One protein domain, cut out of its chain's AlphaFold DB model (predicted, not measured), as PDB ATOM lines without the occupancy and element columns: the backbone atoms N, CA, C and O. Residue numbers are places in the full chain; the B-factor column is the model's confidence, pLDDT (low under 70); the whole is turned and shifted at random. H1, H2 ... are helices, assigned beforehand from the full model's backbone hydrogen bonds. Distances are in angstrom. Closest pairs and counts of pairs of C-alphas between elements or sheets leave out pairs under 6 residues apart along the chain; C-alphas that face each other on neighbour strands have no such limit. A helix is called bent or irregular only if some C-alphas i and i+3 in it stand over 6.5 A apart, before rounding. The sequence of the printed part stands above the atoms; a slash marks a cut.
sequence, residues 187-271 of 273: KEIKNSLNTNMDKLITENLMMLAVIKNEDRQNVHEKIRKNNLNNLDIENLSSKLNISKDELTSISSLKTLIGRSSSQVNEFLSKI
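AT A GLANCE: This is residues 187 to 271 of the 273 residues of the protein "Adenylosuccinate lyase" of Candidatus Anoxychlamydiales bacterium (UniProt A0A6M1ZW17). H1, the longest helix, leads into a body of short helices, in which H2 and H3 fold back on each other as a hairpin and H4 and H5 stand steeply to each other. At the other end of the printed part, residues 257 to 271, of which 260 to 270 belong to H7, stick out from this body as a free arm that makes much of the length. The printed part has 85 residues with seven named helices, H1 to H7 in order, and no named strand; the class is all helix. It is loose, with a radius of gyration of the C-alphas of 15.3 A, and elongated, spanning 48 by 31 by 22 A.

IN THESE COORDINATES: H1, residues 187 to 200, begins at C-alpha 187 at (259.075, 303.682, 320.412) and is 18.1 A long. It is irregular: C-alphas 195 and 198 are 7.6 A apart. H2 is residues 202 to 211, 14.4 A, and H3 residues 216 to 225, 14.3 A, beginning at C-alpha 216 at (227.110, 315.654, 313.512). H4 is residues 233 to 239, H5 residues 244 to 250 and H6 residues 253 to 256. H7, residues 260 to 270, is 15.7 A long and ends at C-alpha 270 at (262.645, 333.574, 310.199).

HOW THE PARTS SIT: H1 and H2 meet only through their link. H1 is close to H6 but not clearly touching it, the closest C-alphas being those of Leu 200 and Leu 256, 7.6 A apart. H2 and H3 are a helical hairpin: they touch, closest at the C-alphas of Val 210 and Arg 216, 6.0 A apart, and run opposite ways at a shallow tilt of 33 degrees, only just short of steep. H2 and H5 only just touch, with 3 pairs of C-alphas within 8 A, the closest being Asn 204 and Ile 250 at 6.4 A; their tilt is steep, 66 degrees. H4 and H5 touch, closest at the C-alphas of Ser 237 and Lys 244, 6.1 A apart, at a steep tilt of 65 degrees, opposite ways. H3 and H4 are near each other. H7 touches no helix. Every O i to N i+4 pair is within hydrogen-bond range in H2, H3, H5 and H7, against 8 of 10 in H1 and 2 of 3 in H4; H6 is too short for such a pair.

THE WHOLE: The C-alphas of Ser 238 and Ile 271, the two farthest apart, are 49.4 A apart. The body without residues 257 to 271 spans 37 by 24 by 17 A. The printed part has no cut and no long link; the link from H3 to H4 is short and the others are tight. Mean pLDDT of the printed part is 81.5, and residues 226 to 239 are under 70.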
ATOM      1  N   LYS A 187     259.893 304.862 320.108       95.38
ATOM      2  CA  LYS A 187     259.075 303.682 320.412       95.38
ATOM      3  C   LYS A 187     258.002 304.020 321.442       95.38
ATOM      4  O   LYS A 187     256.841 303.718 321.193       95.38
ATOM      5  N   GLU A 188     258.371 304.682 322.538       94.31
ATOM      6  CA  GLU A 188     257.404 305.083 323.570       94.31
ATOM      7  C   GLU A 188     256.422 306.124 323.045       94.31
ATOM      8  O   GLU A 188     255.221 305.956 323.223       94.31
ATOM      9  N   ILE A 189     256.897 307.103 322.268       94.62
ATOM     10  CA  ILE A 189     256.016 308.068 321.592       94.62
ATOM     11  C   ILE A 189     254.994 307.331 320.712       94.62
ATOM     12  O   ILE A 189     253.797 307.593 320.784       94.62
ATOM     13  N   LYS A 190     255.439 306.363 319.899       91.88
ATOM     14  CA  LYS A 190     254.534 305.579 319.045       91.88
ATOM     15  C   LYS A 190     253.542 304.749 319.866       91.88
ATOM     16  O   LYS A 190     252.377 304.677 319.490       91.88
ATOM     17  N   ASN A 191     253.978 304.140 320.966       91.88
ATOM     18  CA  ASN A 191     253.102 303.373 321.853       91.88
ATOM     19  C   ASN A 191     252.036 304.266 322.501       91.88
ATOM     20  O   ASN A 191     250.854 303.922 322.480       91.88
ATOM     21  N   SER A 192     252.447 305.422 323.024       90.50
ATOM     22  CA  SER A 192     251.584 306.442 323.627       90.50
ATOM     23  C   SER A 192     250.533 306.931 322.626       90.50
ATOM     24  O   SER A 192     249.333 306.905 322.912       90.50
ATOM     25  N   LEU A 193     250.955 307.255 321.399       89.75
ATOM     26  CA  LEU A 193     250.062 307.665 320.314       89.75
ATOM     27  C   LEU A 193     249.094 306.555 319.903       89.75
ATOM     28  O   LEU A 193     247.906 306.816 319.772       89.75
ATOM     29  N   ASN A 194     249.569 305.319 319.735       85.62
ATOM     30  CA  ASN A 194     248.716 304.190 319.356       85.62
ATOM     31  C   ASN A 194     247.661 303.886 320.426       85.62
ATOM     32  O   ASN A 194     246.505 303.664 320.092       85.62
ATOM     33  N   THR A 195     248.041 303.933 321.706       85.88
ATOM     34  CA  THR A 195     247.128 303.676 322.838       85.88
ATOM     35  C   THR A 195     246.044 304.751 322.962       85.88
ATOM     36  O   THR A 195     244.986 304.513 323.536       85.88
ATOM     37  N   ASN A 196     246.290 305.946 322.419       85.38
ATOM     38  CA  ASN A 196     245.351 307.064 322.456       85.38
ATOM     39  C   ASN A 196     244.754 307.408 321.081       85.38
ATOM     40  O   ASN A 196     243.989 308.369 320.999       85.38
ATOM     41  N   MET A 197     245.070 306.648 320.023       82.75
ATOM     42  CA  MET A 197     244.720 306.971 318.631       82.75
ATOM     43  C   MET A 197     243.221 307.200 318.474       82.75
ATOM     44  O   MET A 197     242.781 308.214 317.946       82.75
ATOM     45  N   ASP A 198     242.460 306.295 319.062       78.44
ATOM     46  CA  ASP A 198     241.019 306.310 319.226       78.44
ATOM     47  C   ASP A 198     240.484 307.684 319.652       78.44
ATOM     48  O   ASP A 198     239.608 308.268 319.015       78.44
ATOM     49  N   LYS A 199     241.060 308.258 320.709       81.50
ATOM     50  CA  LYS A 199     240.650 309.568 321.225       81.50
ATOM     51  C   LYS A 199     241.065 310.688 320.271       81.50
ATOM     52  O   LYS A 199     240.292 311.618 320.053       81.50
ATOM     53  N   LEU A 200     242.259 310.583 319.688       85.06
ATOM     54  CA  LEU A 200     242.836 311.595 318.799       85.06
ATOM     55  C   LEU A 200     242.070 311.737 317.476       85.06
ATOM     56  O   LEU A 200     241.982 312.839 316.944       85.06
ATOM     57  N   ILE A 201     241.483 310.656 316.954       85.25
ATOM     58  CA  ILE A 201     240.747 310.685 315.680       85.25
ATOM     59  C   ILE A 201     239.303 311.174 315.815       85.25
ATOM     60  O   ILE A 201     238.639 311.351 314.796       85.25
ATOM     61  N   THR A 202     238.795 311.386 317.035       83.06
ATOM     62  CA  THR A 202     237.378 311.727 317.266       83.06
ATOM     63  C   THR A 202     236.938 312.969 316.497       83.06
ATOM     64  O   THR A 202     235.881 312.949 315.873       83.06
ATOM     65  N   GLU A 203     237.750 314.027 316.460       83.75
ATOM     66  CA  GLU A 203     237.438 315.231 315.683       83.75
ATOM     67  C   GLU A 203     237.400 314.949 314.172       83.75
ATOM     68  O   GLU A 203     236.444 315.327 313.494       83.75
ATOM     69  N   ASN A 204     238.382 314.210 313.648       86.44
ATOM     70  CA  ASN A 204     238.413 313.819 312.236       86.44
ATOM     71  C   ASN A 204     237.216 312.938 311.859       86.44
ATOM     72  O   ASN A 204     236.657 313.083 310.774       86.44
ATOM     73  N   LEU A 205     236.793 312.063 312.768       83.06
ATOM     74  CA  LEU A 205     235.607 311.233 312.617       83.06
ATOM     75  C   LEU A 205     234.334 312.091 312.543       83.06
ATOM     76  O   LEU A 205     233.487 311.849 311.684       83.06
ATOM     77  N   MET A 206     234.223 313.132 313.381       84.19
ATOM     78  CA  MET A 206     233.113 314.091 313.305       84.19
ATOM     79  C   MET A 206     233.075 314.809 311.954       84.19
ATOM     80  O   MET A 206     232.002 314.979 311.378       84.19
ATOM     81  N   MET A 207     234.233 315.235 311.449       87.25
ATOM     82  CA  MET A 207     234.327 315.919 310.157       87.25
ATOM     83  C   MET A 207     233.978 314.986 308.997       87.25
ATOM     84  O   MET A 207     233.258 315.381 308.081       87.25
ATOM     85  N   LEU A 208     234.426 313.733 309.058       86.50
ATOM     86  CA  LEU A 208     234.118 312.719 308.055       86.50
ATOM     87  C   LEU A 208     232.619 312.393 308.006       86.50
ATOM     88  O   LEU A 208     232.054 312.303 306.919       86.50
ATOM     89  N   ALA A 209     231.958 312.295 309.161       84.44
ATOM     90  CA  ALA A 209     230.509 312.123 309.240       84.44
ATOM     91  C   ALA A 209     229.750 313.267 308.542       84.44
ATOM     92  O   ALA A 209     228.835 313.015 307.759       84.44
ATOM     93  N   VAL A 210     230.178 314.520 308.744       86.50
ATOM     94  CA  VAL A 210     229.588 315.683 308.057       86.50
ATOM     95  C   VAL A 210     229.790 315.600 306.543       86.50
ATOM     96  O   VAL A 210     228.848 315.833 305.792       86.50
ATOM     97  N   ILE A 211     230.986 315.216 306.078       88.50
ATOM     98  CA  ILE A 211     231.270 315.010 304.643       88.50
ATOM     99  C   ILE A 211     230.345 313.937 304.042       88.50
ATOM    100  O   ILE A 211     229.960 314.024 302.877       88.50
ATOM    101  N   LYS A 212     229.952 312.943 304.843       86.12
ATOM    102  CA  LYS A 212     229.014 311.875 304.470       86.12
ATOM    103  C   LYS A 212     227.539 312.266 304.588       86.12
ATOM    104  O   LYS A 212     226.682 311.410 304.386       86.12
ATOM    105  N   ASN A 213     227.236 313.535 304.866       86.88
ATOM    106  CA  ASN A 213     225.887 314.033 305.136       86.88
ATOM    107  C   ASN A 213     225.203 313.339 306.329       86.88
ATOM    108  O   ASN A 213     223.975 313.260 306.381       86.88
ATOM    109  N   GLU A 214     225.973 312.837 307.299       84.12
ATOM    110  CA  GLU A 214     225.422 312.409 308.583       84.12
ATOM    111  C   GLU A 214     225.245 313.606 309.528       84.12
ATOM    112  O   GLU A 214     226.009 314.576 309.504       84.12
ATOM    113  N   ASP A 215     224.246 313.526 310.412       84.88
ATOM    114  CA  ASP A 215     224.071 314.517 311.470       84.88
ATOM    115  C   ASP A 215     225.207 314.422 312.499       84.88
ATOM    116  O   ASP A 215     225.324 313.455 313.261       84.88
ATOM    117  N   ARG A 216     226.017 315.483 312.555       85.62
ATOM    118  CA  ARG A 216     227.110 315.654 313.512       85.62
ATOM    119  C   ARG A 216     226.640 315.456 314.954       85.62
ATOM    120  O   ARG A 216     227.362 314.853 315.742       85.62
ATOM    121  N   GLN A 217     225.459 315.947 315.327       86.56
ATOM    122  CA  GLN A 217     225.008 315.854 316.716       86.56
ATOM    123  C   GLN A 217     224.693 314.404 317.098       86.56
ATOM    124  O   GLN A 217     225.104 313.936 318.163       86.56
ATOM    125  N   ASN A 218     224.040 313.668 316.201       84.06
ATOM    126  CA  ASN A 218     223.794 312.240 316.359       84.06
ATOM    127  C   ASN A 218     225.104 311.438 316.482       84.06
ATOM    128  O   ASN A 218     225.248 310.625 317.396       84.06
ATOM    129  N   VAL A 219     226.093 311.692 315.619       80.94
ATOM    130  CA  VAL A 219     227.395 310.998 315.674       80.94
ATOM    131  C   VAL A 219     228.157 311.314 316.962       80.94
ATOM    132  O   VAL A 219     228.685 310.402 317.599       80.94
ATOM    133  N   HIS A 220     228.144 312.570 317.413       84.94
ATOM    134  CA  HIS A 220     228.763 312.970 318.677       84.94
ATOM    135  C   HIS A 220     228.137 312.230 319.868       84.94
ATOM    136  O   HIS A 220     228.849 311.684 320.711       84.94
ATOM    137  N   GLU A 221     226.804 312.161 319.928       84.31
ATOM    138  CA  GLU A 221     226.090 311.438 320.985       84.31
ATOM    139  C   GLU A 221     226.360 309.926 320.946       84.31
ATOM    140  O   GLU A 221     226.527 309.305 321.998       84.31
ATOM    141  N   LYS A 222     226.477 309.329 319.751       78.62
ATOM    142  CA  LYS A 222     226.897 307.927 319.599       78.62
ATOM    143  C   LYS A 222     228.305 307.698 320.156       78.62
ATOM    144  O   LYS A 222     228.509 306.733 320.887       78.62
ATOM    145  N   ILE A 223     229.266 308.568 319.857       77.81
ATOM    146  CA  ILE A 223     230.645 308.475 320.371       77.81
ATOM    147  C   ILE A 223     230.657 308.636 321.898       77.81
ATOM    148  O   ILE A 223     231.227 307.807 322.605       77.81
ATOM    149  N   ARG A 224     229.954 309.649 322.422       79.94
ATOM    150  CA  ARG A 224     229.874 309.952 323.859       79.94
ATOM    151  C   ARG A 224     229.281 308.803 324.679       79.94
ATOM    152  O   ARG A 224     229.835 308.451 325.715       79.94
ATOM    153  N   LYS A 225     228.164 308.213 324.234       75.00
ATOM    154  CA  LYS A 225     227.466 307.137 324.965       75.00
ATOM    155  C   LYS A 225     228.242 305.823 325.010       75.00
ATOM    156  O   LYS A 225     228.025 305.032 325.922       75.00
ATOM    157  N   ASN A 226     229.140 305.588 324.056       66.56
ATOM    158  CA  ASN A 226     229.911 304.348 323.992       66.56
ATOM    159  C   ASN A 226     231.138 304.325 324.933       66.56
ATOM    160  O   ASN A 226     231.882 303.357 324.847       66.56
ATOM    161  N   ASN A 227     231.346 305.327 325.819       58.09
ATOM    162  CA  ASN A 227     232.430 305.382 326.828       58.09
ATOM    163  C   ASN A 227     233.726 304.730 326.323       58.09
ATOM    164  O   ASN A 227     234.175 303.702 326.827       58.09
ATOM    165  N   LEU A 228     234.258 305.315 325.254       57.38
ATOM    166  CA  LEU A 228     235.262 304.741 324.368       57.38
ATOM    167  C   LEU A 228     236.650 304.622 325.022       57.38
ATOM    168  O   LEU A 228     237.603 305.306 324.652       57.38
ATOM    169  N   ASN A 229     236.770 303.743 326.008       50.19
ATOM    170  CA  ASN A 229     238.043 303.146 326.366       50.19
ATOM    171  C   ASN A 229     238.274 302.005 325.371       50.19
ATOM    172  O   ASN A 229     237.596 300.985 325.455       50.19
ATOM    173  N   ASN A 230     239.209 302.215 324.440       54.09
ATOM    174  CA  ASN A 230     239.499 301.373 323.275       54.09
ATOM    175  C   ASN A 230     238.368 301.429 322.231       54.09
ATOM    176  O   ASN A 230     237.436 300.625 322.264       54.09
ATOM    177  N   LEU A 231     238.434 302.398 321.308       59.09
ATOM    178  CA  LEU A 231     237.625 302.366 320.091       59.09
ATOM    179  C   LEU A 231     238.004 301.107 319.322       59.09
ATOM    180  O   LEU A 231     238.989 301.056 318.594       59.09
ATOM    181  N   ASP A 232     237.166 300.091 319.445       62.41
ATOM    182  CA  ASP A 232     237.126 299.041 318.452       62.41
ATOM    183  C   ASP A 232     236.638 299.677 317.141       62.41
ATOM    184  O   ASP A 232     235.440 299.891 316.927       62.41
ATOM    185  N   ILE A 233     237.595 300.075 316.296       59.12
ATOM    186  CA  ILE A 233     237.371 300.699 314.986       59.12
ATOM    187  C   ILE A 233     236.383 299.854 314.163       59.12
ATOM    188  O   ILE A 233     235.561 300.404 313.424       59.12
ATOM    189  N   GLU A 234     236.379 298.528 314.345       57.97
ATOM    190  CA  GLU A 234     235.430 297.634 313.684       57.97
ATOM    191  C   GLU A 234     233.990 297.845 314.175       57.97
ATOM    192  O   GLU A 234     233.058 297.905 313.369       57.97
ATOM    193  N   ASN A 235     233.796 298.053 315.477       63.44
ATOM    194  CA  ASN A 235     232.494 298.330 316.086       63.44
ATOM    195  C   ASN A 235     231.966 299.731 315.721       63.44
ATOM    196  O   ASN A 235     230.757 299.937 315.624       63.44
ATOM    197  N   LEU A 236     232.849 300.703 315.464       63.47
ATOM    198  CA  LEU A 236     232.419 302.016 314.976       63.47
ATOM    199  C   LEU A 236     232.003 301.998 313.509       63.47
ATOM    200  O   LEU A 236     230.984 302.597 313.170       63.47
ATOM    201  N   SER A 237     232.756 301.286 312.665       63.62
ATOM    202  CA  SER A 237     232.455 301.147 311.232       63.62
ATOM    203  C   SER A 237     231.089 300.511 310.962       63.62
ATOM    204  O   SER A 237     230.468 300.780 309.944       63.62
ATOM    205  N   SER A 238     230.591 299.679 311.884       65.06
ATOM    206  CA  SER A 238     229.271 299.051 311.764       65.06
ATOM    207  C   SER A 238     228.122 299.926 312.285       65.06
ATOM    208  O   SER A 238     226.971 299.714 311.909       65.06
ATOM    209  N   LYS A 239     228.409 300.920 313.140       69.12
ATOM    210  CA  LYS A 239     227.414 301.827 313.757       69.12
ATOM    211  C   LYS A 239     227.307 303.195 313.072       69.12
ATOM    212  O   LYS A 239     226.341 303.935 313.319       69.12
ATOM    213  N   LEU A 240     228.310 303.544 312.274       70.31
ATOM    214  CA  LEU A 240     228.420 304.766 311.480       70.31
ATOM    215  C   LEU A 240     228.499 304.376 310.003       70.31
ATOM    216  O   LEU A 240     229.051 303.328 309.688       70.31
ATOM    217  N   ASN A 241     227.991 305.200 309.087       76.62
ATOM    218  CA  ASN A 241     228.095 304.942 307.648       76.62
ATOM    219  C   ASN A 241     229.499 305.296 307.114       76.62
ATOM    220  O   ASN A 241     229.654 306.105 306.198       76.62
ATOM    221  N   ILE A 242     230.535 304.742 307.750       77.25
ATOM    222  CA  ILE A 242     231.948 305.024 307.492       77.25
ATOM    223  C   ILE A 242     232.671 303.696 307.269       77.25
ATOM    224  O   ILE A 242     232.607 302.796 308.108       77.25
ATOM    225  N   SER A 243     233.383 303.570 306.147       81.81
ATOM    226  CA  SER A 243     234.087 302.327 305.821       81.81
ATOM    227  C   SER A 243     235.360 302.137 306.662       81.81
ATOM    228  O   SER A 243     235.936 303.086 307.201       81.81
ATOM    229  N   LYS A 244     235.851 300.892 306.743       77.81
ATOM    230  CA  LYS A 244     237.136 300.585 307.396       77.81
ATOM    231  C   LYS A 244     238.314 301.309 306.734       77.81
ATOM    232  O   LYS A 244     239.217 301.761 307.438       77.81
ATOM    233  N   ASP A 245     238.295 301.464 305.412       82.19
ATOM    234  CA  ASP A 245     239.350 302.171 304.675       82.19
ATOM    235  C   ASP A 245     239.372 303.662 305.030       82.19
ATOM    236  O   ASP A 245     240.434 304.249 305.243       82.19
ATOM    237  N   GLU A 246     238.195 304.269 305.178       82.38
ATOM    238  CA  GLU A 246     238.057 305.674 305.557       82.38
ATOM    239  C   GLU A 246     238.507 305.913 307.001       82.38
ATOM    240  O   GLU A 246     239.266 306.848 307.264       82.38
ATOM    241  N   LEU A 247     238.136 305.021 307.923       78.50
ATOM    242  CA  LEU A 247     238.632 305.045 309.302       78.50
ATOM    243  C   LEU A 247     240.154 304.888 309.362       78.50
ATOM    244  O   LEU A 247     240.827 305.607 310.101       78.50
ATOM    245  N   THR A 248     240.715 303.998 308.545       79.94
ATOM    246  CA  THR A 248     242.167 303.798 308.458       79.94
ATOM    247  C   THR A 248     242.865 305.047 307.913       79.94
ATOM    248  O   THR A 248     243.932 305.418 308.402       79.94
ATOM    249  N   SER A 249     242.242 305.747 306.957       81.94
ATOM    250  CA  SER A 249     242.789 306.974 306.366       81.94
ATOM    251  C   SER A 249     242.919 308.122 307.375       81.94
ATOM    252  O   SER A 249     243.927 308.829 307.366       81.94
ATOM    253  N   ILE A 250     241.950 308.273 308.287       81.44
ATOM    254  CA  ILE A 250     241.979 309.317 309.325       81.44
ATOM    255  C   ILE A 250     242.818 308.923 310.547       81.44
ATOM    256  O   ILE A 250     243.269 309.807 311.278       81.44
ATOM    257  N   SER A 251     243.082 307.624 310.727       78.00
ATOM    258  CA  SER A 251     243.871 307.045 311.830       78.00
ATOM    259  C   SER A 251     245.377 307.012 311.563       78.00
ATOM    260  O   SER A 251     246.116 306.225 312.156       78.00
ATOM    261  N   SER A 252     245.862 307.871 310.664       81.06
ATOM    262  CA  SER A 252     247.287 308.007 310.386       81.06
ATOM    263  C   SER A 252     247.895 309.182 311.159       81.06
ATOM    264  O   SER A 252     247.319 310.262 311.263       81.06
ATOM    265  N   LEU A 253     249.130 309.032 311.639       76.38
ATOM    266  CA  LEU A 253     249.836 310.154 312.273       76.38
ATOM    267  C   LEU A 253     250.032 311.336 311.312       76.38
ATOM    268  O   LEU A 253     250.016 312.485 311.740       76.38
ATOM    269  N   LYS A 254     250.170 311.074 310.006       80.50
ATOM    270  CA  LYS A 254     250.319 312.129 308.992       80.50
ATOM    271  C   LYS A 254     249.083 313.023 308.899       80.50
ATOM    272  O   LYS A 254     249.233 314.213 308.647       80.50
ATOM    273  N   THR A 255     247.890 312.472 309.120       79.94
ATOM    274  CA  THR A 255     246.627 313.221 309.078       79.94
ATOM    275  C   THR A 255     246.330 313.968 310.378       79.94
ATOM    276  O   THR A 255     245.505 314.873 310.367       79.94
ATOM    277  N   LEU A 256     247.019 313.646 311.480       86.19
ATOM    278  CA  LEU A 256     246.778 314.238 312.805       86.19
ATOM    279  C   LEU A 256     247.739 315.376 313.183       86.19
ATOM    280  O   LEU A 256     247.459 316.140 314.099       86.19
ATOM    281  N   ILE A 257     248.867 315.530 312.486       89.12
ATOM    282  CA  ILE A 257     249.881 316.548 312.828       89.12
ATOM    283  C   ILE A 257     249.590 317.941 312.246       89.12
ATOM    284  O   ILE A 257     250.313 318.899 312.545       89.12
ATOM    285  N   GLY A 258     248.562 318.068 311.400       89.81
ATOM    286  CA  GLY A 258     248.176 319.324 310.760       89.81
ATOM    287  C   GLY A 258     249.360 320.037 310.098       89.81
ATOM    288  O   GLY A 258     250.115 319.453 309.321       89.81
ATOM    289  N   ARG A 259     249.552 321.318 310.437       93.88
ATOM    290  CA  ARG A 259     250.635 322.159 309.898       93.88
ATOM    291  C   ARG A 259     251.927 322.129 310.714       93.88
ATOM    292  O   ARG A 259     252.851 322.849 310.339       93.88
ATOM    293  N   SER A 260     252.031 321.294 311.750       94.81
ATOM    294  CA  SER A 260     253.139 321.324 312.721       94.81
ATOM    295  C   SER A 260     254.522 321.364 312.060       94.81
ATOM    296  O   SER A 260     255.328 322.238 312.360       94.81
ATOM    297  N   SER A 261     254.785 320.489 311.080       94.19
ATOM    298  CA  SER A 261     256.072 320.478 310.363       94.19
ATOM    299  C   SER A 261     256.312 321.758 309.550       94.19
ATOM    300  O   SER A 261     257.400 322.329 309.608       94.19
ATOM    301  N   SER A 262     255.295 322.253 308.834       95.56
ATOM    302  CA  SER A 262     255.413 323.496 308.058       95.56
ATOM    303  C   SER A 262     255.606 324.728 308.947       95.56
ATOM    304  O   SER A 262     256.363 325.619 308.580       95.56
ATOM    305  N   GLN A 263     254.984 324.756 310.131       96.94
ATOM    306  CA  GLN A 263     255.128 325.839 311.105       96.94
ATOM    307  C   GLN A 263     256.537 325.878 311.697       96.94
ATOM    308  O   GLN A 263     257.103 326.958 311.829       96.94
ATOM    309  N   VAL A 264     257.129 324.714 311.996       95.69
ATOM    310  CA  VAL A 264     258.529 324.626 312.440       95.69
ATOM    311  C   VAL A 264     259.472 325.155 311.358       95.69
ATOM    312  O   VAL A 264     260.316 325.995 311.652       95.69
ATOM    313  N   ASN A 265     259.301 324.733 310.103       95.12
ATOM    314  CA  ASN A 265     260.144 325.207 309.000       95.12
ATOM    315  C   ASN A 265     259.998 326.718 308.767       95.12
ATOM    316  O   ASN A 265     260.996 327.418 308.603       95.12
ATOM    317  N   GLU A 266     258.765 327.233 308.789       95.62
ATOM    318  CA  GLU A 266     258.499 328.667 308.667       95.62
ATOM    319  C   GLU A 266     259.169 329.449 309.803       95.62
ATOM    320  O   GLU A 266     259.829 330.458 309.554       95.62
ATOM    321  N   PHE A 267     259.053 328.966 311.039       93.50
ATOM    322  CA  PHE A 267     259.682 329.579 312.201       93.50
ATOM    323  C   PHE A 267     261.212 329.599 312.085       93.50
ATOM    324  O   PHE A 267     261.813 330.667 312.204       93.50
ATOM    325  N   LEU A 268     261.836 328.461 311.766       92.94
ATOM    326  CA  LEU A 268     263.290 328.358 311.600       92.94
ATOM    327  C   LEU A 268     263.815 329.254 310.471       92.94
ATOM    328  O   LEU A 268     264.875 329.847 310.623       92.94
ATOM    329  N   SER A 269     263.063 329.424 309.379       93.38
ATOM    330  CA  SER A 269     263.456 330.322 308.279       93.38
ATOM    331  C   SER A 269     263.490 331.807 308.666       93.38
ATOM    332  O   SER A 269     264.174 332.601 308.021       93.38
ATOM    333  N   LYS A 270     262.743 332.190 309.709       88.88
ATOM    334  CA  LYS A 270     262.645 333.574 310.199       88.88
ATOM    335  C   LYS A 270     263.619 333.868 311.337       88.88
ATOM    336  O   LYS A 270     263.913 335.038 311.579       88.88
ATOM    337  N   ILE A 271     264.112 332.844 312.035       85.56
ATOM    338  CA  ILE A 271     265.161 333.020 313.036       85.56
ATOM    339  C   ILE A 271     266.473 333.275 312.293       85.56
ATOM    340  O   ILE A 271     267.078 332.364 311.735       85.56
TER     341      ILE A 271